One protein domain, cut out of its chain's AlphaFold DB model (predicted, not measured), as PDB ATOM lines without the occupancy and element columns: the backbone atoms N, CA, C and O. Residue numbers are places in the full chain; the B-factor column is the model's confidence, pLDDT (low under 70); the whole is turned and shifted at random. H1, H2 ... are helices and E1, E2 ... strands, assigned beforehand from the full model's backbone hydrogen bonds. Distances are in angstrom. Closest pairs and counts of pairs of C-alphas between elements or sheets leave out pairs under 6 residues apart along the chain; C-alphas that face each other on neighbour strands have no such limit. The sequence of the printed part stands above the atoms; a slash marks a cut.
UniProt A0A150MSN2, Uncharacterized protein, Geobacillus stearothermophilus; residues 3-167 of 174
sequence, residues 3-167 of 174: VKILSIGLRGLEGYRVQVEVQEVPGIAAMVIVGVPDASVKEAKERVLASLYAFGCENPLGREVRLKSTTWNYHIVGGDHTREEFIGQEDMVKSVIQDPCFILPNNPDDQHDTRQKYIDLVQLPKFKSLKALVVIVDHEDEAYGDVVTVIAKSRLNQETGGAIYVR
ATOM      1  N   VAL A   3      21.270  83.386 119.768       94.44
ATOM      2  CA  VAL A   3      21.558  83.146 118.347       94.44
ATOM      3  C   VAL A   3      20.378  83.621 117.509       94.44
ATOM      4  O   VAL A   3      19.223  83.363 117.844       94.44
ATOM      5  N   LYS A   4      20.673  84.313 116.406       93.94
ATOM      6  CA  LYS A   4      19.685  84.785 115.429       93.94
ATOM      7  C   LYS A   4      19.942  84.114 114.090       93.94
ATOM      8  O   LYS A   4      21.074  84.123 113.611       93.94
ATOM      9  N   ILE A   5      18.898  83.565 113.480       94.44
ATOM     10  CA  ILE A   5      18.974  82.927 112.165       94.44
ATOM     11  C   ILE A   5      17.828  83.399 111.272       94.44
ATOM     12  O   ILE A   5      16.695  83.588 111.721       94.44
ATOM     13  N   LEU A   6      18.132  83.619 109.994       93.50
ATOM     14  CA  LEU A   6      17.122  83.894 108.978       93.50
ATOM     15  C   LEU A   6      16.479  82.577 108.548       93.50
ATOM     16  O   LEU A   6      17.173  81.620 108.216       93.50
ATOM     17  N   SER A   7      15.155  82.549 108.539       91.12
ATOM     18  CA  SER A   7      14.353  81.402 108.129       91.12
ATOM     19  C   SER A   7      13.183  81.859 107.250       91.12
ATOM     20  O   SER A   7      13.053  83.042 106.911       91.12
ATOM     21  N   ILE A   8      12.348  80.914 106.831       89.56
ATOM     22  CA  ILE A   8      11.193  81.140 105.963       89.56
ATOM     23  C   ILE A   8       9.963  80.521 106.630       89.56
ATOM     24  O   ILE A   8       9.976  79.352 107.006       89.56
ATOM     25  N   GLY A   9       8.907  81.319 106.778       85.50
ATOM     26  CA  GLY A   9       7.567  80.862 107.129       85.50
ATOM     27  C   GLY A   9       6.700  80.705 105.881       85.50
ATOM     28  O   GLY A   9       7.003  81.273 104.829       85.50
ATOM     29  N   LEU A  10       5.608  79.952 106.000       84.50
ATOM     30  CA  LEU A  10       4.641  79.749 104.924       84.50
ATOM     31  C   LEU A  10       3.298  80.385 105.278       84.50
ATOM     32  O   LEU A  10       2.808  80.250 106.397       84.50
ATOM     33  N   ARG A  11       2.692  81.071 104.306       83.38
ATOM     34  CA  ARG A  11       1.320  81.580 104.362       83.38
ATOM     35  C   ARG A  11       0.564  81.060 103.142       83.38
ATOM     36  O   ARG A  11       0.593  81.664 102.072       83.38
ATOM     37  N   GLY A  12      -0.090  79.908 103.289       85.69
ATOM     38  CA  GLY A  12      -0.637  79.177 102.142       85.69
ATOM     39  C   GLY A  12       0.496  78.654 101.253       85.69
ATOM     40  O   GLY A  12       1.320  77.875 101.718       85.69
ATOM     41  N   LEU A  13       0.548  79.103  99.996       88.56
ATOM     42  CA  LEU A  13       1.618  78.764  99.041       88.56
ATOM     43  C   LEU A  13       2.740  79.818  98.976       88.56
ATOM     44  O   LEU A  13       3.727  79.622  98.272       88.56
ATOM     45  N   GLU A  14       2.602  80.940  99.689       90.81
ATOM     46  CA  GLU A  14       3.598  82.013  99.708       90.81
ATOM     47  C   GLU A  14       4.614  81.799 100.838       90.81
ATOM     48  O   GLU A  14       4.238  81.569 101.989       90.81
ATOM     49  N   GLY A  15       5.906  81.921 100.526       89.69
ATOM     50  CA  GLY A  15       6.977  81.961 101.523       89.69
ATOM     51  C   GLY A  15       7.292  83.396 101.944       89.69
ATOM     52  O   GLY A  15       7.416  84.279 101.098       89.69
ATOM     53  N   TYR A  16       7.475  83.637 103.240       89.31
ATOM     54  CA  TYR A  16       7.901  84.933 103.769       89.31
ATOM     55  C   TYR A  16       9.094  84.773 104.710       89.31
ATOM     56  O   TYR A  16       9.228  83.773 105.411       89.31
ATOM     57  N   ARG A  17       9.997  85.757 104.717       91.62
ATOM     58  CA  ARG A  17      11.176  85.723 105.589       91.62
ATOM     59  C   ARG A  17      10.776  85.962 107.038       91.62
ATOM     60  O   ARG A  17      10.018  86.883 107.332       91.62
ATOM     61  N   VAL A  18      11.358  85.176 107.932       89.44
ATOM     62  CA  VAL A  18      11.251  85.353 109.380       89.44
ATOM     63  C   VAL A  18      12.639  85.334 109.996       89.44
ATOM     64  O   VAL A  18      13.550  84.676 109.497       89.44
ATOM     65  N   GLN A  19      12.806  86.058 111.094       92.25
ATOM     66  CA  GLN A  19      14.004  85.971 111.912       92.25
ATOM     67  C   GLN A  19      13.665  85.166 113.158       92.25
ATOM     68  O   GLN A  19      12.777  85.545 113.917       92.25
ATOM     69  N   VAL A  20      14.363  84.053 113.346       91.44
ATOM     70  CA  VAL A  20      14.224  83.215 114.534       91.44
ATOM     71  C   VAL A  20      15.330  83.590 115.506       91.44
ATOM     72  O   VAL A  20      16.495  83.704 115.121       91.44
ATOM     73  N   GLU A  21      14.954  83.786 116.762       93.31
ATOM     74  CA  GLU A  21      15.872  84.056 117.860       93.31
ATOM     75  C   GLU A  21      15.762  82.929 118.885       93.31
ATOM     76  O   GLU A  21      14.661  82.542 119.277       93.31
ATOM     77  N   VAL A  22      16.908  82.387 119.291       91.25
ATOM     78  CA  VAL A  22      17.009  81.346 120.314       91.25
ATOM     79  C   VAL A  22      17.880  81.875 121.434       91.25
ATOM     80  O   VAL A  22      18.992  82.345 121.187       91.25
ATOM     81  N   GLN A  23      17.381  81.779 122.661       90.69
ATOM     82  CA  GLN A  23      18.110  82.150 123.861       90.69
ATOM     83  C   GLN A  23      18.170  80.958 124.809       90.69
ATOM     84  O   GLN A  23      17.146  80.373 125.152       90.69
ATOM     85  N   GLU A  24      19.378  80.633 125.249       88.44
ATOM     86  CA  GLU A  24      19.598  79.695 126.344       88.44
ATOM     87  C   GLU A  24      19.654  80.463 127.667       88.44
ATOM     88  O   GLU A  24      20.420  81.431 127.799       88.44
ATOM     89  N   VAL A  25      18.832  80.027 128.623       86.19
ATOM     90  CA  VAL A  25      18.708  80.599 129.967       86.19
ATOM     91  C   VAL A  25      18.858  79.460 130.982       86.19
ATOM     92  O   VAL A  25      18.250  78.409 130.780       86.19
ATOM     93  N   PRO A  26      19.642  79.635 132.061       77.06
ATOM     94  CA  PRO A  26      19.729  78.639 133.125       77.06
ATOM     95  C   PRO A  26      18.374  78.467 133.827       77.06
ATOM     96  O   PRO A  26      17.647  79.440 134.033       77.06
ATOM     97  N   GLY A  27      18.043  77.236 134.216       76.00
ATOM     98  CA  GLY A  27      16.796  76.916 134.906       76.00
ATOM     99  C   GLY A  27      16.221  75.564 134.492       76.00
ATOM    100  O   GLY A  27      16.955  74.644 134.142       76.00
ATOM    101  N   ILE A  28      14.893  75.451 134.546       69.38
ATOM    102  CA  ILE A  28      14.168  74.214 134.237       69.38
ATOM    103  C   ILE A  28      14.369  73.842 132.764       69.38
ATOM    104  O   ILE A  28      14.210  74.686 131.879       69.38
ATOM    105  N   ALA A  29      14.652  72.564 132.507       70.19
ATOM    106  CA  ALA A  29      14.767  72.008 131.165       70.19
ATOM    107  C   ALA A  29      13.430  72.112 130.408       70.19
ATOM    108  O   ALA A  29      12.568  71.236 130.480       70.19
ATOM    109  N   ALA A  30      13.250  73.209 129.675       80.25
ATOM    110  CA  ALA A  30      12.055  73.486 128.896       80.25
ATOM    111  C   ALA A  30      12.416  74.160 127.571       80.25
ATOM    112  O   ALA A  30      13.275  75.034 127.502       80.25
ATOM    113  N   MET A  31      11.698  73.788 126.512       85.44
ATOM    114  CA  MET A  31      11.739  74.487 125.230       85.44
ATOM    115  C   MET A  31      10.411  75.213 125.024       85.44
ATOM    116  O   MET A  31       9.361  74.578 124.866       85.44
ATOM    117  N   VAL A  32      10.447  76.542 125.012       87.50
ATOM    118  CA  VAL A  32       9.270  77.390 124.789       87.50
ATOM    119  C   VAL A  32       9.400  78.066 123.431       87.50
ATOM    120  O   VAL A  32      10.420  78.677 123.131       87.50
ATOM    121  N   ILE A  33       8.363  77.941 122.605       89.00
ATOM    122  CA  ILE A  33       8.266  78.624 121.314       89.00
ATOM    123  C   ILE A  33       7.218  79.717 121.462       89.00
ATOM    124  O   ILE A  33       6.100  79.447 121.897       89.00
ATOM    125  N   VAL A  34       7.585  80.945 121.103       87.12
ATOM    126  CA  VAL A  34       6.715  82.122 121.175       87.12
ATOM    127  C   VAL A  34       6.542  82.695 119.770       87.12
ATOM    128  O   VAL A  34       7.489  82.735 118.992       87.12
ATOM    129  N   GLY A  35       5.330  83.147 119.443       80.44
ATOM    130  CA  GLY A  35       5.065  83.926 118.229       80.44
ATOM    131  C   GLY A  35       4.796  83.126 116.949       80.44
ATOM    132  O   GLY A  35       4.425  83.734 115.950       80.44
ATOM    133  N   VAL A  36       4.910  81.793 116.964       76.12
ATOM    134  CA  VAL A  36       4.559  80.945 115.808       76.12
ATOM    135  C   VAL A  36       3.560  79.861 116.233       76.12
ATOM    136  O   VAL A  36       3.963  78.896 116.879       76.12
ATOM    137  N   PRO A  37       2.261  79.994 115.898       68.44
ATOM    138  CA  PRO A  37       1.223  79.031 116.283       68.44
ATOM    139  C   PRO A  37       1.098  77.836 115.315       68.44
ATOM    140  O   PRO A  37       0.077  77.155 115.312       68.44
ATOM    141  N   ASP A  38       2.102  77.592 114.470       82.75
ATOM    142  CA  ASP A  38       2.036  76.566 113.428       82.75
ATOM    143  C   ASP A  38       2.174  75.142 113.999       82.75
ATOM    144  O   ASP A  38       3.071  74.851 114.798       82.75
ATOM    145  N   ALA A  39       1.295  74.236 113.561       82.06
ATOM    146  CA  ALA A  39       1.295  72.845 114.012       82.06
ATOM    147  C   ALA A  39       2.599  72.121 113.643       82.06
ATOM    148  O   ALA A  39       3.165  71.410 114.474       82.06
ATOM    149  N   SER A  40       3.139  72.374 112.449       83.81
ATOM    150  CA  SER A  40       4.396  71.781 111.980       83.81
ATOM    151  C   SER A  40       5.579  72.214 112.847       83.81
ATOM    152  O   SER A  40       6.504  71.432 113.064       83.81
ATOM    153  N   VAL A  41       5.547  73.443 113.381       86.62
ATOM    154  CA  VAL A  41       6.553  73.950 114.329       86.62
ATOM    155  C   VAL A  41       6.440  73.247 115.680       86.62
ATOM    156  O   VAL A  41       7.463  72.889 116.270       86.62
ATOM    157  N   LYS A  42       5.219  72.983 116.158       84.88
ATOM    158  CA  LYS A  42       5.002  72.196 117.379       84.88
ATOM    159  C   LYS A  42       5.500  70.754 117.220       84.88
ATOM    160  O   LYS A  42       6.218  70.267 118.086       84.88
ATOM    161  N   GLU A  43       5.204  70.097 116.105       85.19
ATOM    162  CA  GLU A  43       5.734  68.755 115.834       85.19
ATOM    163  C   GLU A  43       7.259  68.758 115.674       85.19
ATOM    164  O   GLU A  43       7.942  67.850 116.144       85.19
ATOM    165  N   ALA A  44       7.828  69.778 115.021       86.88
ATOM    166  CA  ALA A  44       9.275  69.916 114.894       86.88
ATOM    167  C   ALA A  44       9.945  70.050 116.266       86.88
ATOM    168  O   ALA A  44      10.966  69.406 116.499       86.88
ATOM    169  N   LYS A  45       9.346  70.812 117.191       86.88
ATOM    170  CA  LYS A  45       9.777  70.862 118.593       86.88
ATOM    171  C   LYS A  45       9.792  69.469 119.213       86.88
ATOM    172  O   LYS A  45      10.792  69.096 119.812       86.88
ATOM    173  N   GLU A  46       8.712  68.705 119.077       82.81
ATOM    174  CA  GLU A  46       8.622  67.353 119.641       82.81
ATOM    175  C   GLU A  46       9.678  66.414 119.038       82.81
ATOM    176  O   GLU A  46      10.335  65.689 119.779       82.81
ATOM    177  N   ARG A  47       9.939  66.499 117.725       85.56
ATOM    178  CA  ARG A  47      11.025  65.754 117.060       85.56
ATOM    179  C   ARG A  47      12.409  66.136 117.590       85.56
ATOM    180  O   ARG A  47      13.225  65.255 117.843       85.56
ATOM    181  N   VAL A  48      12.669  67.429 117.791       85.06
ATOM    182  CA  VAL A  48      13.937  67.912 118.362       85.06
ATOM    183  C   VAL A  48      14.092  67.436 119.808       85.06
ATOM    184  O   VAL A  48      15.143  66.907 120.161       85.06
ATOM    185  N   LEU A  49      13.040  67.547 120.624       80.06
ATOM    186  CA  LEU A  49      13.018  67.048 122.002       80.06
ATOM    187  C   LEU A  49      13.237  65.535 122.074       80.06
ATOM    188  O   LEU A  49      14.019  65.077 122.899       80.06
ATOM    189  N   ALA A  50      12.614  64.762 121.187       73.81
ATOM    190  CA  ALA A  50      12.845  63.324 121.101       73.81
ATOM    191  C   ALA A  50      14.295  63.004 120.705       73.81
ATOM    192  O   ALA A  50      14.877  62.057 121.219       73.81
ATOM    193  N   SER A  51      14.900  63.818 119.837       79.75
ATOM    194  CA  SER A  51      16.288  63.638 119.401       79.75
ATOM    195  C   SER A  51      17.337  64.094 120.417       79.75
ATOM    196  O   SER A  51      18.515  63.801 120.231       79.75
ATOM    197  N   LEU A  52      16.951  64.814 121.478       83.56
ATOM    198  CA  LEU A  52      17.886  65.327 122.486       83.56
ATOM    199  C   LEU A  52      18.518  64.211 123.322       83.56
ATOM    200  O   LEU A  52      19.649  64.373 123.784       83.56
ATOM    201  N   TYR A  53      17.829  63.082 123.476       86.25
ATOM    202  CA  TYR A  53      18.310  61.924 124.221       86.25
ATOM    203  C   TYR A  53      18.446  60.709 123.308       86.25
ATOM    204  O   TYR A  53      17.546  60.406 122.532       86.25
ATOM    205  N   ALA A  54      19.564  59.995 123.437       86.69
ATOM    206  CA  ALA A  54      19.771  58.721 122.765       86.69
ATOM    207  C   ALA A  54      18.875  57.645 123.395       86.69
ATOM    208  O   ALA A  54      18.252  56.859 122.689       86.69
ATOM    209  N   PHE A  55      18.772  57.643 124.731       91.31
ATOM    210  CA  PHE A  55      17.806  56.832 125.470       91.31
ATOM    211  C   PHE A  55      17.597  57.340 126.906       91.31
ATOM    212  O   PHE A  55      18.400  58.106 127.443       91.31
ATOM    213  N   GLY A  56      16.532  56.841 127.542       93.31
ATOM    214  CA  GLY A  56      16.320  56.846 128.991       93.31
ATOM    215  C   GLY A  56      15.963  55.441 129.491       93.31
ATOM    216  O   GLY A  56      15.396  54.632 128.743       93.31
ATOM    217  N   CYS A  57      16.337  55.121 130.726       95.88
ATOM    218  CA  CYS A  57      16.061  53.846 131.391       95.88
ATOM    219  C   CYS A  57      16.053  54.002 132.915       95.88
ATOM    220  O   CYS A  57      16.529  55.004 133.430       95.88
ATOM    221  N   GLU A  58      15.527  53.018 133.633       97.12
ATOM    222  CA  GLU A  58      15.551  52.987 135.099       97.12
ATOM    223  C   GLU A  58      16.646  52.032 135.580       97.12
ATOM    224  O   GLU A  58      16.825  50.959 135.000       97.12
ATOM    225  N   ASN A  59      17.390  52.426 136.613       96.56
ATOM    226  CA  ASN A  59      18.407  51.583 137.238       96.56
ATOM    227  C   ASN A  59      17.802  50.637 138.307       96.56
ATOM    228  O   ASN A  59      16.641  50.794 138.684       96.56
ATOM    229  N   PRO A  60      18.578  49.700 138.894       96.62
ATOM    230  CA  PRO A  60      18.075  48.801 139.944       96.62
ATOM    231  C   PRO A  60      17.627  49.486 141.239       96.62
ATOM    232  O   PRO A  60      17.052  48.835 142.109       96.62
ATOM    233  N   LEU A  61      17.946  50.770 141.408       94.94
ATOM    234  CA  LEU A  61      17.585  51.569 142.577       94.94
ATOM    235  C   LEU A  61      16.297  52.379 142.339       94.94
ATOM    236  O   LEU A  61      15.939  53.196 143.183       94.94
ATOM    237  N   GLY A  62      15.611  52.169 141.208       93.94
ATOM    238  CA  GLY A  62      14.369  52.863 140.861       93.94
ATOM    239  C   GLY A  62      14.571  54.303 140.388       93.94
ATOM    240  O   GLY A  62      13.637  55.101 140.423       93.94
ATOM    241  N   ARG A  63      15.795  54.673 139.990       94.31
ATOM    242  CA  ARG A  63      16.130  56.023 139.522       94.31
ATOM    243  C   ARG A  63      16.254  56.051 138.007       94.31
ATOM    244  O   ARG A  63      16.909  55.195 137.409       94.31
ATOM    245  N   GLU A  64      15.666  57.075 137.399       95.69
ATOM    246  CA  GLU A  64      15.795  57.317 135.967       95.69
ATOM    247  C   GLU A  64      17.230  57.733 135.616       95.69
ATOM    248  O   GLU A  64      17.831  58.575 136.279       95.69
ATOM    249  N   VAL A  65      17.778  57.158 134.553       96.44
ATOM    250  CA  VAL A  65      19.080  57.474 133.971       96.44
ATOM    251  C   VAL A  65      18.893  57.745 132.483       96.44
ATOM    252  O   VAL A  65      18.279  56.953 131.760       96.44
ATOM    253  N   ARG A  66      19.434  58.865 132.010       94.69
ATOM    254  CA  ARG A  66      19.290  59.355 130.638       94.69
ATOM    255  C   ARG A  66      20.652  59.536 129.988       94.69
ATOM    256  O   ARG A  66      21.629  59.899 130.636       94.69
ATOM    257  N   LEU A  67      20.709  59.325 128.680       92.56
ATOM    258  CA  LEU A  67      21.871  59.640 127.860       92.56
ATOM    259  C   LEU A  67      21.475  60.673 126.809       92.56
ATOM    260  O   LEU A  67      20.619  60.410 125.966       92.56
ATOM    261  N   LYS A  68      22.125  61.838 126.831       90.94
ATOM    262  CA  LYS A  68      21.946  62.878 125.809       90.94
ATOM    263  C   LYS A  68      22.573  62.434 124.486       90.94
ATOM    264  O   LYS A  68      23.683  61.900 124.462       90.94
ATOM    265  N   SER A  69      21.898  62.709 123.372       87.50
ATOM    266  CA  SER A  69      22.405  62.417 122.024       87.50
ATOM    267  C   SER A  69      23.697  63.169 121.724       87.50
ATOM    268  O   SER A  69      24.558  62.665 121.010       87.50
ATOM    269  N   THR A  70      23.869  64.366 122.288       84.62
ATOM    270  CA  THR A  70      25.126  65.116 122.190       84.62
ATOM    271  C   THR A  70      26.262  64.380 122.891       84.62
ATOM    272  O   THR A  70      27.309  64.178 122.282       84.62
ATOM    273  N   THR A  71      26.048  63.891 124.117       85.38
ATOM    274  CA  THR A  71      27.045  63.084 124.832       85.38
ATOM    275  C   THR A  71      27.408  61.823 124.052       85.38
ATOM    276  O   THR A  71      28.589  61.515 123.899       85.38
ATOM    277  N   TRP A  72      26.416  61.121 123.495       87.44
ATOM    278  CA  TRP A  72      26.662  59.940 122.666       87.44
ATOM    279  C   TRP A  72      27.525  60.258 121.442       87.44
ATOM    280  O   TRP A  72      28.590  59.669 121.257       87.44
ATOM    281  N   ASN A  73      27.106  61.238 120.642       84.25
ATOM    282  CA  ASN A  73      27.728  61.525 119.352       84.25
ATOM    283  C   ASN A  73      29.078  62.247 119.464       84.25
ATOM    284  O   ASN A  73      29.920  62.068 118.588       84.25
ATOM    285  N   TYR A  74      29.301  63.048 120.511       79.06
ATOM    286  CA  TYR A  74      30.499  63.890 120.632       79.06
ATOM    287  C   TYR A  74      31.487  63.460 121.713       79.06
ATOM    288  O   TYR A  74      32.660  63.764 121.556       79.06
ATOM    289  N   HIS A  75      31.054  62.790 122.786       76.75
ATOM    290  CA  HIS A  75      31.955  62.403 123.885       76.75
ATOM    291  C   HIS A  75      32.202  60.897 123.967       76.75
ATOM    292  O   HIS A  75      33.239  60.465 124.475       76.75
ATOM    293  N   ILE A  76      31.244  60.085 123.512       79.69
ATOM    294  CA  ILE A  76      31.366  58.627 123.559       79.69
ATOM    295  C   ILE A  76      31.874  58.096 122.223       79.69
ATOM    296  O   ILE A  76      32.893  57.418 122.216       79.69
ATOM    297  N   VAL A  77      31.186  58.392 121.118       78.25
ATOM    298  CA  VAL A  77      31.438  57.768 119.807       78.25
ATOM    299  C   VAL A  77      32.307  58.634 118.881       78.25
ATOM    300  O   VAL A  77      33.073  58.094 118.080       78.25
ATOM    301  N   GLY A  78      32.194  59.961 118.974       68.88
ATOM    302  CA  GLY A  78      32.876  60.921 118.098       68.88
ATOM    303  C   GLY A  78      33.670  61.996 118.846       68.88
ATOM    304  O   GLY A  78      34.020  61.827 120.008       68.88
ATOM    305  N   GLY A  79      33.973  63.101 118.151       66.12
ATOM    306  CA  GLY A  79      34.646  64.274 118.725       66.12
ATOM    307  C   GLY A  79      36.114  64.040 119.093       66.12
ATOM    308  O   GLY A  79      36.944  63.742 118.236       66.12
ATOM    309  N   ASP A  80      36.428  64.230 120.372       54.75
ATOM    310  CA  ASP A  80      37.752  64.144 120.996       54.75
ATOM    311  C   ASP A  80      38.220  62.700 121.263       54.75
ATOM    312  O   ASP A  80      39.400  62.463 121.530       54.75
ATOM    313  N   HIS A  81      37.328  61.713 121.121       59.03
ATOM    314  CA  HIS A  81      37.648  60.292 121.212       59.03
ATOM    315  C   HIS A  81      36.916  59.503 120.112       59.03
ATOM    316  O   HIS A  81      35.715  59.275 120.198       59.03
ATOM    317  N   THR A  82      37.629  58.997 119.104       63.53
ATOM    318  CA  THR A  82      37.031  58.101 118.096       63.53
ATOM    319  C   THR A  82      36.859  56.690 118.674       63.53
ATOM    320  O   THR A  82      37.754  55.854 118.535       63.53
ATOM    321  N   ARG A  83      35.740  56.415 119.359       77.38
ATOM    322  CA  ARG A  83      35.430  55.082 119.923       77.38
ATOM    323  C   ARG A  83      34.371  54.373 119.091       77.38
ATOM    324  O   ARG A  83      33.196  54.279 119.453       77.38
ATOM    325  N   GLU A  84      34.796  53.861 117.941       82.88
ATOM    326  CA  GLU A  84      33.913  53.128 117.030       82.88
ATOM    327  C   GLU A  84      33.318  51.852 117.647       82.88
ATOM    328  O   GLU A  84      32.344  51.314 117.120       82.88
ATOM    329  N   GLU A  85      33.895  51.333 118.736       87.06
ATOM    330  CA  GLU A  85      33.395  50.148 119.435       87.06
ATOM    331  C   GLU A  85      31.992  50.307 120.019       87.06
ATOM    332  O   GLU A  85      31.341  49.295 120.279       87.06
ATOM    333  N   PHE A  86      31.522  51.544 120.194       89.31
ATOM    334  CA  PHE A  86      30.203  51.840 120.747       89.31
ATOM    335  C   PHE A  86      29.144  52.163 119.693       89.31
ATOM    336  O   PHE A  86      27.970  52.230 120.041       89.31
ATOM    337  N   ILE A  87      29.511  52.313 118.414       88.00
ATOM    338  CA  ILE A  87      28.542  52.599 117.343       88.00
ATOM    339  C   ILE A  87      27.478  51.490 117.302       88.00
ATOM    340  O   ILE A  87      27.801  50.311 117.133       88.00
ATOM    341  N   GLY A  88      26.205  51.871 117.443       89.06
ATOM    342  CA  GLY A  88      25.076  50.937 117.432       89.06
ATOM    343  C   GLY A  88      24.968  50.059 118.683       89.06
ATOM    344  O   GLY A  88      24.338  49.005 118.625       89.06
ATOM    345  N   GLN A  89      25.655  50.412 119.776       93.25
ATOM    346  CA  GLN A  89      25.648  49.668 121.044       93.25
ATOM    347  C   GLN A  89      24.841  50.378 122.146       93.25
ATOM    348  O   GLN A  89      25.041  50.101 123.327       93.25
ATOM    349  N   GLU A  90      23.926  51.280 121.789       92.31
ATOM    350  CA  GLU A  90      23.067  52.028 122.714       92.31
ATOM    351  C   GLU A  90      22.299  51.081 123.648       92.31
ATOM    352  O   GLU A  90      22.323  51.258 124.864       92.31
ATOM    353  N   ASP A  91      21.697  50.026 123.091       94.19
ATOM    354  CA  ASP A  91      20.938  49.030 123.857       94.19
ATOM    355  C   ASP A  91      21.821  48.231 124.828       94.19
ATOM    356  O   ASP A  91      21.370  47.859 125.911       94.19
ATOM    357  N   MET A  92      23.092  48.001 124.480       95.00
ATOM    358  CA  MET A  92      24.063  47.356 125.372       95.00
ATOM    359  C   MET A  92      24.423  48.270 126.545       95.00
ATOM    360  O   MET A  92      24.504  47.827 127.685       95.00
ATOM    361  N   VAL A  93      24.639  49.561 126.291       95.31
ATOM    362  CA  VAL A  93      24.894  50.528 127.368       95.31
ATOM    363  C   VAL A  93      23.665  50.640 128.268       95.31
ATOM    364  O   VAL A  93      23.792  50.617 129.492       95.31
ATOM    365  N   LYS A  94      22.474  50.700 127.667       96.44
ATOM    366  CA  LYS A  94      21.198  50.736 128.377       96.44
ATOM    367  C   LYS A  94      21.011  49.510 129.272       96.44
ATOM    368  O   LYS A  94      20.659  49.675 130.436       96.44
ATOM    369  N   SER A  95      21.295  48.303 128.780       96.44
ATOM    370  CA  SER A  95      21.148  47.077 129.576       96.44
ATOM    371  C   SER A  95      22.079  47.053 130.792       96.44
ATOM    372  O   SER A  95      21.636  46.692 131.879       96.44
ATOM    373  N   VAL A  96      23.320  47.534 130.647       97.19
ATOM    374  CA  VAL A  96      24.272  47.661 131.767       97.19
ATOM    375  C   VAL A  96      23.804  48.673 132.811       97.19
ATOM    376  O   VAL A  96      24.088  48.497 133.990       97.19
ATOM    377  N   ILE A  97      23.079  49.721 132.422       97.56
ATOM    378  CA  ILE A  97      22.502  50.670 133.385       97.56
ATOM    379  C   ILE A  97      21.309  50.053 134.128       97.56
ATOM    380  O   ILE A  97      21.161  50.272 135.330       97.56
ATOM    381  N   GLN A  98      20.465  49.293 133.423       97.50
ATOM    382  CA  GLN A  98      19.247  48.693 133.980       97.50
ATOM    383  C   GLN A  98      19.536  47.548 134.948       97.50
ATOM    384  O   GLN A  98      18.871  47.414 135.970       97.50
ATOM    385  N   ASP A  99      20.535  46.733 134.634       96.62
ATOM    386  CA  ASP A  99      21.006  45.658 135.491       96.62
ATOM    387  C   ASP A  99      22.537  45.627 135.421       96.62
ATOM    388  O   ASP A  99      23.085  44.854 134.650       96.62
ATOM    389  N   PRO A 100      23.269  46.477 136.161       97.19
ATOM    390  CA  PRO A 100      24.718  46.393 136.307       97.19
ATOM    391  C   PRO A 100      25.107  45.233 137.225       97.19
ATOM    392  O   PRO A 100      24.335  44.810 138.078       97.19
ATOM    393  N   CYS A 101      26.343  44.748 137.126       95.44
ATOM    394  CA  CYS A 101      26.895  43.836 138.129       95.44
ATOM    395  C   CYS A 101      27.223  44.593 139.428       95.44
ATOM    396  O   CYS A 101      26.953  44.103 140.527       95.44
ATOM    397  N   PHE A 102      27.752  45.815 139.292       95.69
ATOM    398  CA  PHE A 102      28.087  46.703 140.404       95.69
ATOM    399  C   PHE A 102      27.704  48.153 140.108       95.69
ATOM    400  O   PHE A 102      27.890  48.622 138.986       95.69
ATOM    401  N   ILE A 103      27.269  48.875 141.143       96.88
ATOM    402  CA  ILE A 103      27.292  50.343 141.170       96.88
ATOM    403  C   ILE A 103      28.274  50.770 142.255       96.88
ATOM    404  O   ILE A 103      28.147  50.346 143.406       96.88
ATOM    405  N   LEU A 104      29.257  51.585 141.885       95.38
ATOM    406  CA  LEU A 104      30.329  52.056 142.762       95.38
ATOM    407  C   LEU A 104      30.380  53.592 142.766       95.38
ATOM    408  O   LEU A 104      30.033  54.195 141.746       95.38
ATOM    409  N   PRO A 105      30.857  54.243 143.841       94.56
ATOM    410  CA  PRO A 105      31.211  55.658 143.775       94.56
ATOM    411  C   PRO A 105      32.317  55.879 142.731       94.56
ATOM    412  O   PRO A 105      33.201  55.035 142.546       94.56
ATOM    413  N   ASN A 106      32.277  57.001 142.012       93.38
ATOM    414  CA  ASN A 106      33.308  57.301 141.025       93.38
ATOM    415  C   ASN A 106      34.641  57.663 141.700       93.38
ATOM    416  O   ASN A 106      35.660  57.037 141.383       93.38
ATOM    417  N   ASN A 107      34.603  58.597 142.650       90.81
ATOM    418  CA  ASN A 107      35.718  58.966 143.512       90.81
ATOM    419  C   ASN A 107      35.290  58.920 144.993       90.81
ATOM    420  O   ASN A 107      34.659  59.857 145.472       90.81
ATOM    421  N   PRO A 108      35.615  57.853 145.738       86.25
ATOM    422  CA  PRO A 108      35.181  57.707 147.130       86.25
ATOM    423  C   PRO A 108      35.848  58.693 148.099       86.25
ATOM    424  O   PRO A 108      35.350  58.871 149.206       86.25
ATOM    425  N   ASP A 109      36.959  59.316 147.700       88.94
ATOM    426  CA  ASP A 109      37.686  60.279 148.529       88.94
ATOM    427  C   ASP A 109      37.150  61.716 148.372       88.94
ATOM    428  O   ASP A 109      37.495  62.594 149.164       88.94
ATOM    429  N   ASP A 110      36.299  61.969 147.370       90.06
ATOM    430  CA  ASP A 110      35.685  63.275 147.120       90.06
ATOM    431  C   ASP A 110      34.188  63.250 147.437       90.06
ATOM    432  O   ASP A 110      33.368  62.736 146.681       90.06
ATOM    433  N   GLN A 111      33.825  63.861 148.563       83.00
ATOM    434  CA  GLN A 111      32.441  63.951 149.032       83.00
ATOM    435  C   GLN A 111      31.513  64.780 148.124       83.00
ATOM    436  O   GLN A 111      30.298  64.728 148.310       83.00
ATOM    437  N   HIS A 112      32.056  65.564 147.187       89.56
ATOM    438  CA  HIS A 112      31.266  66.325 146.215       89.56
ATOM    439  C   HIS A 112      31.115  65.589 144.880       89.56
ATOM    440  O   HIS A 112      30.372  66.063 144.022       89.56
ATOM    441  N   ASP A 113      31.795  64.453 144.684       91.88
ATOM    442  CA  ASP A 113      31.640  63.665 143.467       91.88
ATOM    443  C   ASP A 113      30.301  62.917 143.494       91.88
ATOM    444  O   ASP A 113      30.132  61.875 144.127       91.88
ATOM    445  N   THR A 114      29.331  63.464 142.768       95.06
ATOM    446  CA  THR A 114      27.996  62.892 142.576       95.06
ATOM    447  C   THR A 114      27.985  61.739 141.577       95.06
ATOM    448  O   THR A 114      26.936  61.137 141.340       95.06
ATOM    449  N   ARG A 115      29.123  61.398 140.964       96.81
ATOM    450  CA  ARG A 115      29.175  60.388 139.909       96.81
ATOM    451  C   ARG A 115      29.289  58.982 140.464       96.81
ATOM    452  O   ARG A 115      29.973  58.695 141.446       96.81
ATOM    453  N   GLN A 116      28.664  58.063 139.746       96.38
ATOM    454  CA  GLN A 116      28.686  56.640 140.033       96.38
ATOM    455  C   GLN A 116      29.106  55.854 138.792       96.38
ATOM    456  O   GLN A 116      28.818  56.232 137.654       96.38
ATOM    457  N   LYS A 117      29.802  54.742 139.016       96.56
ATOM    458  CA  LYS A 117      30.244  53.798 137.988       96.56
ATOM    459  C   LYS A 117      29.309  52.599 137.978       96.56
ATOM    460  O   LYS A 117      29.246  51.863 138.958       96.56
ATOM    461  N   TYR A 118      28.656  52.375 136.852       97.56
ATOM    462  CA  TYR A 118      27.832  51.207 136.571       97.56
ATOM    463  C   TYR A 118      28.688  50.244 135.763       97.56
ATOM    464  O   TYR A 118      29.207  50.612 134.706       97.56
ATOM    465  N   ILE A 119      28.904  49.044 136.294       96.25
ATOM    466  CA  ILE A 119      29.896  48.114 135.756       96.25
ATOM    467  C   ILE A 119      29.260  46.766 135.458       96.25
ATOM    468  O   ILE A 119      28.642  46.168 136.338       96.25
ATOM    469  N   ASP A 120      29.491  46.250 134.252       96.56
ATOM    470  CA  ASP A 120      29.202  44.859 133.901       96.56
ATOM    471  C   ASP A 120      30.172  44.315 132.837       96.56
ATOM    472  O   ASP A 120      30.900  45.066 132.183       96.56
ATOM    473  N   LEU A 121      30.207  42.994 132.672       95.25
ATOM    474  CA  LEU A 121      30.942  42.320 131.609       95.25
ATOM    475  C   LEU A 121      30.068  42.179 130.363       95.25
ATOM    476  O   LEU A 121      29.029  41.529 130.386       95.25
ATOM    477  N   VAL A 122      30.546  42.724 129.248       94.88
ATOM    478  CA  VAL A 122      29.845  42.714 127.962       94.88
ATOM    479  C   VAL A 122      30.723  42.149 126.853       94.88
ATOM    480  O   VAL A 122      31.954  42.235 126.894       94.88
ATOM    481  N   GLN A 123      30.083  41.616 125.816       93.50
ATOM    482  CA  GLN A 123      30.731  41.277 124.554       93.50
ATOM    483  C   GLN A 123      30.371  42.347 123.518       93.50
ATOM    484  O   GLN A 123      29.257  42.357 123.002       93.50
ATOM    485  N   LEU A 124      31.309  43.241 123.201       91.44
ATOM    486  CA  LEU A 124      31.116  44.220 122.124       91.44
ATOM    487  C   LEU A 124      31.523  43.601 120.775       91.44
ATOM    488  O   LEU A 124      32.572  42.954 120.722       91.44
ATOM    489  N   PRO A 125      30.789  43.839 119.671       90.44
ATOM    490  CA  PRO A 125      31.058  43.203 118.374       90.44
ATOM    491  C   PRO A 125      32.466  43.445 117.814       90.44
ATOM    492  O   PRO A 125      33.042  42.575 117.163       90.44
ATOM    493  N   LYS A 126      33.045  44.623 118.080       88.56
ATOM    494  CA  LYS A 126      34.399  44.984 117.626       88.56
ATOM    495  C   LYS A 126      35.505  44.250 118.401       88.56
ATOM    496  O   LYS A 126      36.640  44.202 117.927       88.56
ATOM    497  N   PHE A 127      35.206  43.651 119.558       87.62
ATOM    498  CA  PHE A 127      36.172  42.892 120.351       87.62
ATOM    499  C   PHE A 127      35.898  41.387 120.293       87.62
ATOM    500  O   PHE A 127      34.769  40.920 120.379       87.62
ATOM    501  N   LYS A 128      36.973  40.595 120.223       89.62
ATOM    502  CA  LYS A 128      36.906  39.124 120.316       89.62
ATOM    503  C   LYS A 128      36.849  38.608 121.758       89.62
ATOM    504  O   LYS A 128      36.773  37.406 121.970       89.62
ATOM    505  N   SER A 129      36.921  39.498 122.744       91.31
ATOM    506  CA  SER A 129      36.951  39.168 124.169       91.31
ATOM    507  C   SER A 129      35.964  40.016 124.958       91.31
ATOM    508  O   SER A 129      35.644  41.134 124.550       91.31
ATOM    509  N   LEU A 130      35.535  39.483 126.105       94.06
ATOM    510  CA  LEU A 130      34.715  40.211 127.066       94.06
ATOM    511  C   LEU A 130      35.442  41.468 127.552       94.06
ATOM    512  O   LEU A 130      36.660  41.464 127.774       94.06
ATOM    513  N   LYS A 131      34.673  42.537 127.738       95.25
ATOM    514  CA  LYS A 131      35.124  43.812 128.289       95.25
ATOM    515  C   LYS A 131      34.317  44.146 129.526       95.25
ATOM    516  O   LYS A 131      33.120  43.890 129.566       95.25
ATOM    517  N   ALA A 132      34.966  44.764 130.502       95.62
ATOM    518  CA  ALA A 132      34.252  45.455 131.559       95.62
ATOM    519  C   ALA A 132      33.766  46.793 130.997       95.62
ATOM    520  O   ALA A 132      34.581  47.678 130.718       95.62
ATOM    521  N   LEU A 133      32.461  46.915 130.781       96.25
ATOM    522  CA  LEU A 133      31.833  48.183 130.460       96.25
ATOM    523  C   LEU A 133      31.695  48.981 131.750       96.25
ATOM    524  O   LEU A 133      31.165  48.474 132.731       96.25
ATOM    525  N   VAL A 134      32.189  50.210 131.742       96.00
ATOM    526  CA  VAL A 134      32.071  51.161 132.844       96.00
ATOM    527  C   VAL A 134      31.304  52.360 132.316       96.00
ATOM    528  O   VAL A 134      31.836  53.137 131.521       96.00
ATOM    529  N   VAL A 135      30.054  52.488 132.737       96.75
ATOM    530  CA  VAL A 135      29.200  53.636 132.436       96.75
ATOM    531  C   VAL A 135      29.269  54.588 133.622       96.75
ATOM    532  O   VAL A 135      28.992  54.191 134.752       96.75
ATOM    533  N   ILE A 136      29.683  55.829 133.385       96.50
ATOM    534  CA  ILE A 136      29.747  56.861 134.423       96.50
ATOM    535  C   ILE A 136      28.480  57.699 134.331       96.50
ATOM    536  O   ILE A 136      28.210  58.300 133.287       96.50
ATOM    537  N   VAL A 137      27.728  57.733 135.425       97.25
ATOM    538  CA  VAL A 137      26.464  58.460 135.551       97.25
ATOM    539  C   VAL A 137      26.628  59.528 136.620       97.25
ATOM    540  O   VAL A 137      27.043  59.216 137.734       97.25
ATOM    541  N   ASP A 138      26.330  60.775 136.276       96.69
ATOM    542  CA  ASP A 138      26.290  61.894 137.208       96.69
ATOM    543  C   ASP A 138      24.904  62.010 137.834       96.69
ATOM    544  O   ASP A 138      23.896  61.980 137.128       96.69
ATOM    545  N   HIS A 139      24.861  62.120 139.155       95.25
ATOM    546  CA  HIS A 139      23.635  62.184 139.939       95.25
ATOM    547  C   HIS A 139      23.444  63.539 140.638       95.25
ATOM    548  O   HIS A 139      22.728  63.587 141.639       95.25
ATOM    549  N   GLU A 140      24.059  64.608 140.113       92.69
ATOM    550  CA  GLU A 140      23.897  65.992 140.589       92.69
ATOM    551  C   GLU A 140      22.420  66.436 140.651       92.69
ATOM    552  O   GLU A 140      22.009  67.052 141.631       92.69
ATOM    553  N   ASP A 141      21.605  66.078 139.653       89.69
ATOM    554  CA  ASP A 141      20.156  66.328 139.664       89.69
ATOM    555  C   ASP A 141      19.428  65.242 140.465       89.69
ATOM    556  O   ASP A 141      19.513  64.070 140.122       89.69
ATOM    557  N   GLU A 142      18.669  65.589 141.504       85.75
ATOM    558  CA  GLU A 142      17.986  64.597 142.350       85.75
ATOM    559  C   GLU A 142      16.972  63.709 141.594       85.75
ATOM    560  O   GLU A 142      16.751  62.562 141.991       85.75
ATOM    561  N   ALA A 143      16.380  64.191 140.497       86.94
ATOM    562  CA  ALA A 143      15.319  63.494 139.773       86.94
ATOM    563  C   ALA A 143      15.838  62.425 138.800       86.94
ATOM    564  O   ALA A 143      15.152  61.431 138.563       86.94
ATOM    565  N   TYR A 144      17.033  62.600 138.229       91.62
ATOM    566  CA  TYR A 144      17.588  61.673 137.237       91.62
ATOM    567  C   TYR A 144      19.118  61.581 137.307       91.62
ATOM    568  O   TYR A 144      19.785  62.350 137.984       91.62
ATOM    569  N   GLY A 145      19.694  60.578 136.653       94.81
ATOM    570  CA  GLY A 145      21.128  60.485 136.393       94.81
ATOM    571  C   GLY A 145      21.439  60.804 134.935       94.81
ATOM    572  O   GLY A 145      20.748  60.314 134.043       94.81
ATOM    573  N   ASP A 146      22.481  61.583 134.675       94.94
ATOM    574  CA  ASP A 146      22.968  61.857 133.322       94.94
ATOM    575  C   ASP A 146      24.198  60.990 133.027       94.94
ATOM    576  O   ASP A 146      25.209  61.046 133.725       94.94
ATOM    577  N   VAL A 147      24.149  60.182 131.966       95.75
ATOM    578  CA  VAL A 147      25.330  59.449 131.493       95.75
ATOM    579  C   VAL A 147      26.350  60.452 130.956       95.75
ATOM    580  O   VAL A 147      26.064  61.191 130.013       95.75
ATOM    581  N   VAL A 148      27.556  60.447 131.529       93.50
ATOM    582  CA  VAL A 148      28.657  61.354 131.159       93.50
ATOM    583  C   VAL A 148      29.641  60.677 130.213       93.50
ATOM    584  O   VAL A 148      30.123  61.291 129.266       93.50
ATOM    585  N   THR A 149      29.966  59.406 130.453       92.69
ATOM    586  CA  THR A 149      30.886  58.660 129.587       92.69
ATOM    587  C   THR A 149      30.679  57.152 129.694       92.69
ATOM    588  O   THR A 149      30.125  56.646 130.669       92.69
ATOM    589  N   VAL A 150      31.162  56.432 128.685       94.00
ATOM    590  CA  VAL A 150      31.153  54.970 128.609       94.00
ATOM    591  C   VAL A 150      32.548  54.500 128.224       94.00
ATOM    592  O   VAL A 150      33.128  54.980 127.249       94.00
ATOM    593  N   ILE A 151      33.109  53.569 128.992       93.12
ATOM    594  CA  ILE A 151      34.477  53.077 128.811       93.12
ATOM    595  C   ILE A 151      34.461  51.550 128.767       93.12
ATOM    596  O   ILE A 151      33.915  50.907 129.658       93.12
ATOM    597  N   ALA A 152      35.121  50.960 127.773       93.56
ATOM    598  CA  ALA A 152      35.356  49.522 127.708       93.56
ATOM    599  C   ALA A 152      36.775  49.223 128.202       93.56
ATOM    600  O   ALA A 152      37.763  49.636 127.594       93.56
ATOM    601  N   LYS A 153      36.897  48.495 129.313       93.12
ATOM    602  CA  LYS A 153      38.189  48.126 129.901       93.12
ATOM    603  C   LYS A 153      38.472  46.638 129.729       93.12
ATOM    604  O   LYS A 153      37.595  45.790 129.866       93.12
ATOM    605  N   SER A 154      39.739  46.309 129.476       91.50
ATOM    606  CA  SER A 154      40.219  44.916 129.481       91.50
ATOM    607  C   SER A 154      40.528  44.399 130.891       91.50
ATOM    608  O   SER A 154      40.675  43.195 131.078       91.50
ATOM    609  N   ARG A 155      40.688  45.300 131.870       87.31
ATOM    610  CA  ARG A 155      40.971  45.002 133.281       87.31
ATOM    611  C   ARG A 155      40.265  46.035 134.157       87.31
ATOM    612  O   ARG A 155      40.271  47.217 133.814       87.31
ATOM    613  N   LEU A 156      39.673  45.587 135.259       85.38
ATOM    614  CA  LEU A 156      39.181  46.475 136.311       85.38
ATOM    615  C   LEU A 156      40.319  46.768 137.287       85.38
ATOM    616  O   LEU A 156      41.141  45.892 137.564       85.38
ATOM    617  N   ASN A 157      40.371  48.005 137.769       82.38
ATOM    618  CA  ASN A 157      41.300  48.376 138.826       82.38
ATOM    619  C   ASN A 157      40.740  47.900 140.170       82.38
ATOM    620  O   ASN A 157      39.568  47.539 140.277       82.38
ATOM    621  N   GLN A 158      41.583  47.899 141.198       80.88
ATOM    622  CA  GLN A 158      41.080  47.788 142.559       80.88
ATOM    623  C   GLN A 158      40.272  49.051 142.874       80.88
ATOM    624  O   GLN A 158      40.805  50.155 142.789       80.88
ATOM    625  N   GLU A 159      38.993  48.882 143.198       81.94
ATOM    626  CA  GLU A 159      38.091  49.984 143.543       81.94
ATOM    627  C   GLU A 159      37.983  50.093 145.076       81.94
ATOM    628  O   GLU A 159      37.963  49.084 145.787       81.94
ATOM    629  N   THR A 160      37.944  51.322 145.591       73.19
ATOM    630  CA  THR A 160      37.814  51.659 147.018       73.19
ATOM    631  C   THR A 160      36.428  52.264 147.299       73.19
ATOM    632  O   THR A 160      35.712  52.630 146.372       73.19
ATOM    633  N   GLY A 161      36.005  52.329 148.567       75.25
ATOM    634  CA  GLY A 161      34.736  52.977 148.961       75.25
ATOM    635  C   GLY A 161      33.501  52.074 149.065       75.25
ATOM    636  O   GLY A 161      32.460  52.527 149.526       75.25
ATOM    637  N   GLY A 162      33.619  50.789 148.721       85.25
ATOM    638  CA  GLY A 162      32.510  49.832 148.814       85.25
ATOM    639  C   GLY A 162      31.482  49.972 147.686       85.25
ATOM    640  O   GLY A 162      31.421  50.978 146.984       85.25
ATOM    641  N   ALA A 163      30.692  48.918 147.473       91.50
ATOM    642  CA  ALA A 163      29.667  48.913 146.436       91.50
ATOM    643  C   ALA A 163      28.347  49.488 146.958       91.50
ATOM    644  O   ALA A 163      27.859  49.066 148.005       91.50
ATOM    645  N   ILE A 164      27.758  50.406 146.190       94.50
ATOM    646  CA  ILE A 164      26.416  50.959 146.419       94.50
ATOM    647  C   ILE A 164      25.367  49.898 146.078       94.50
ATOM    648  O   ILE A 164      24.383  49.719 146.789       94.50
ATOM    649  N   TYR A 165      25.606  49.162 144.994       96.19
ATOM    650  CA  TYR A 165      24.773  48.054 144.556       96.19
ATOM    651  C   TYR A 165      25.648  46.903 144.074       96.19
ATOM    652  O   TYR A 165      26.671  47.110 143.416       96.19
ATOM    653  N   VAL A 166      25.210  45.685 144.383       96.19
ATOM    654  CA  VAL A 166      25.769  44.440 143.860       96.19
ATOM    655  C   VAL A 166      24.607  43.619 143.334       96.19
ATOM    656  O   VAL A 166      23.668  43.347 144.089       96.19
ATOM    657  N   ARG A 167      24.678  43.192 142.069       95.31
ATOM    658  CA  ARG A 167      23.646  42.335 141.481       95.31
ATOM    659  C   ARG A 167      23.449  41.086 142.349       95.31
ATOM    660  O   ARG A 167      24.427  40.377 142.620       95.31
TER     661      ARG A 167
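Overview. This is residues 3 to 167 of the 174 residues of an uncharacterized protein of Geobacillus stearothermophilus (UniProt A0A150MSN2). Look for two unequal parts: a larger body, in which a strongly twisted six-stranded sheet curls round H3 and has H2 on its opposite face, and, well away from it, a long two-stranded hairpin of E1 and E2. H1 runs between the two, ending one residue before E3. The printed part has 165 residues, with three named helices and eight named strands in the order E1 E2 H1 E3 E4 H2 H3 E5 E6 E7 E8; the class is mixed, helices and strands. The larger sheet, in order E3 E4 E8 E7 E6 E5, is mixed. The whole is loose, with a radius of gyration of the C-alphas of 20.2 A, and elongated, spanning 65 by 37 by 27 A.

Arrangement. Start at residues 3 to 11, E1, and residues 14 to 23, E2: they form an antiparallel hairpin, with N 5 and O 20 within hydrogen-bond range at 2.9 A. E1 bends by 51 degrees at residue 6. H1, residues 39 to 51, is apart from E1. Next, E3, residues 53 to 58, and E4, residues 64 to 68, form an antiparallel hairpin; N 57 and O 65 are 2.9 A apart. H2, residues 69 to 76, is close to H1 but not clearly touching, the closest C-alphas being those of Ser 51 and Ser 69, 6.8 A. After H3, residues 90 to 98, find a meander, each strand the antiparallel neighbour of the one before: E5, residues 102 to 105, E6, residues 115 to 122, E7, residues 131 to 138, and E8, residues 144 to 153. Check N 104 and O 117 at 2.9 A, N 118 and O 135 at 2.8 A, and N 134 and O 151 at 2.8 A. E8 bends by 55 degrees at residue 148; its residues 144 to 146 pair with E4, parallel, N 145 and O 64 being 2.8 A apart. The closest C-alphas of H3 and E3 are those of Glu 58 and Gln 98, 5.8 A. On the opposite face, H2 has a height over the sheet of 7.0 A; its closest C-alpha pair with E8 is Ile 76 and Thr 149, 6.0 A. H1 is not on this sheet. In H1 and H3 every O i to N i+4 pair is within hydrogen-bond range; in H2, 3 of 4.

Along the chain. Find C-alpha 3 at (21.558, 83.146, 118.347), where E1 begins its 24.6 A; E2 runs 28.2 A. H1 covers 18.4 A from C-alpha 39 at (1.295, 72.845, 114.012). E8, 25.7 A long, ends at C-alpha 153, (38.189, 48.126, 129.901).

Size, cuts and confidence. The C-alphas farthest apart, those of Glu 14 and Gln 158, are 66.4 A apart. The printed part has no cut. The links E2 to H1 and H2 to H3 are long. Residues 28, 37 and 78 to 82 have pLDDT under 70.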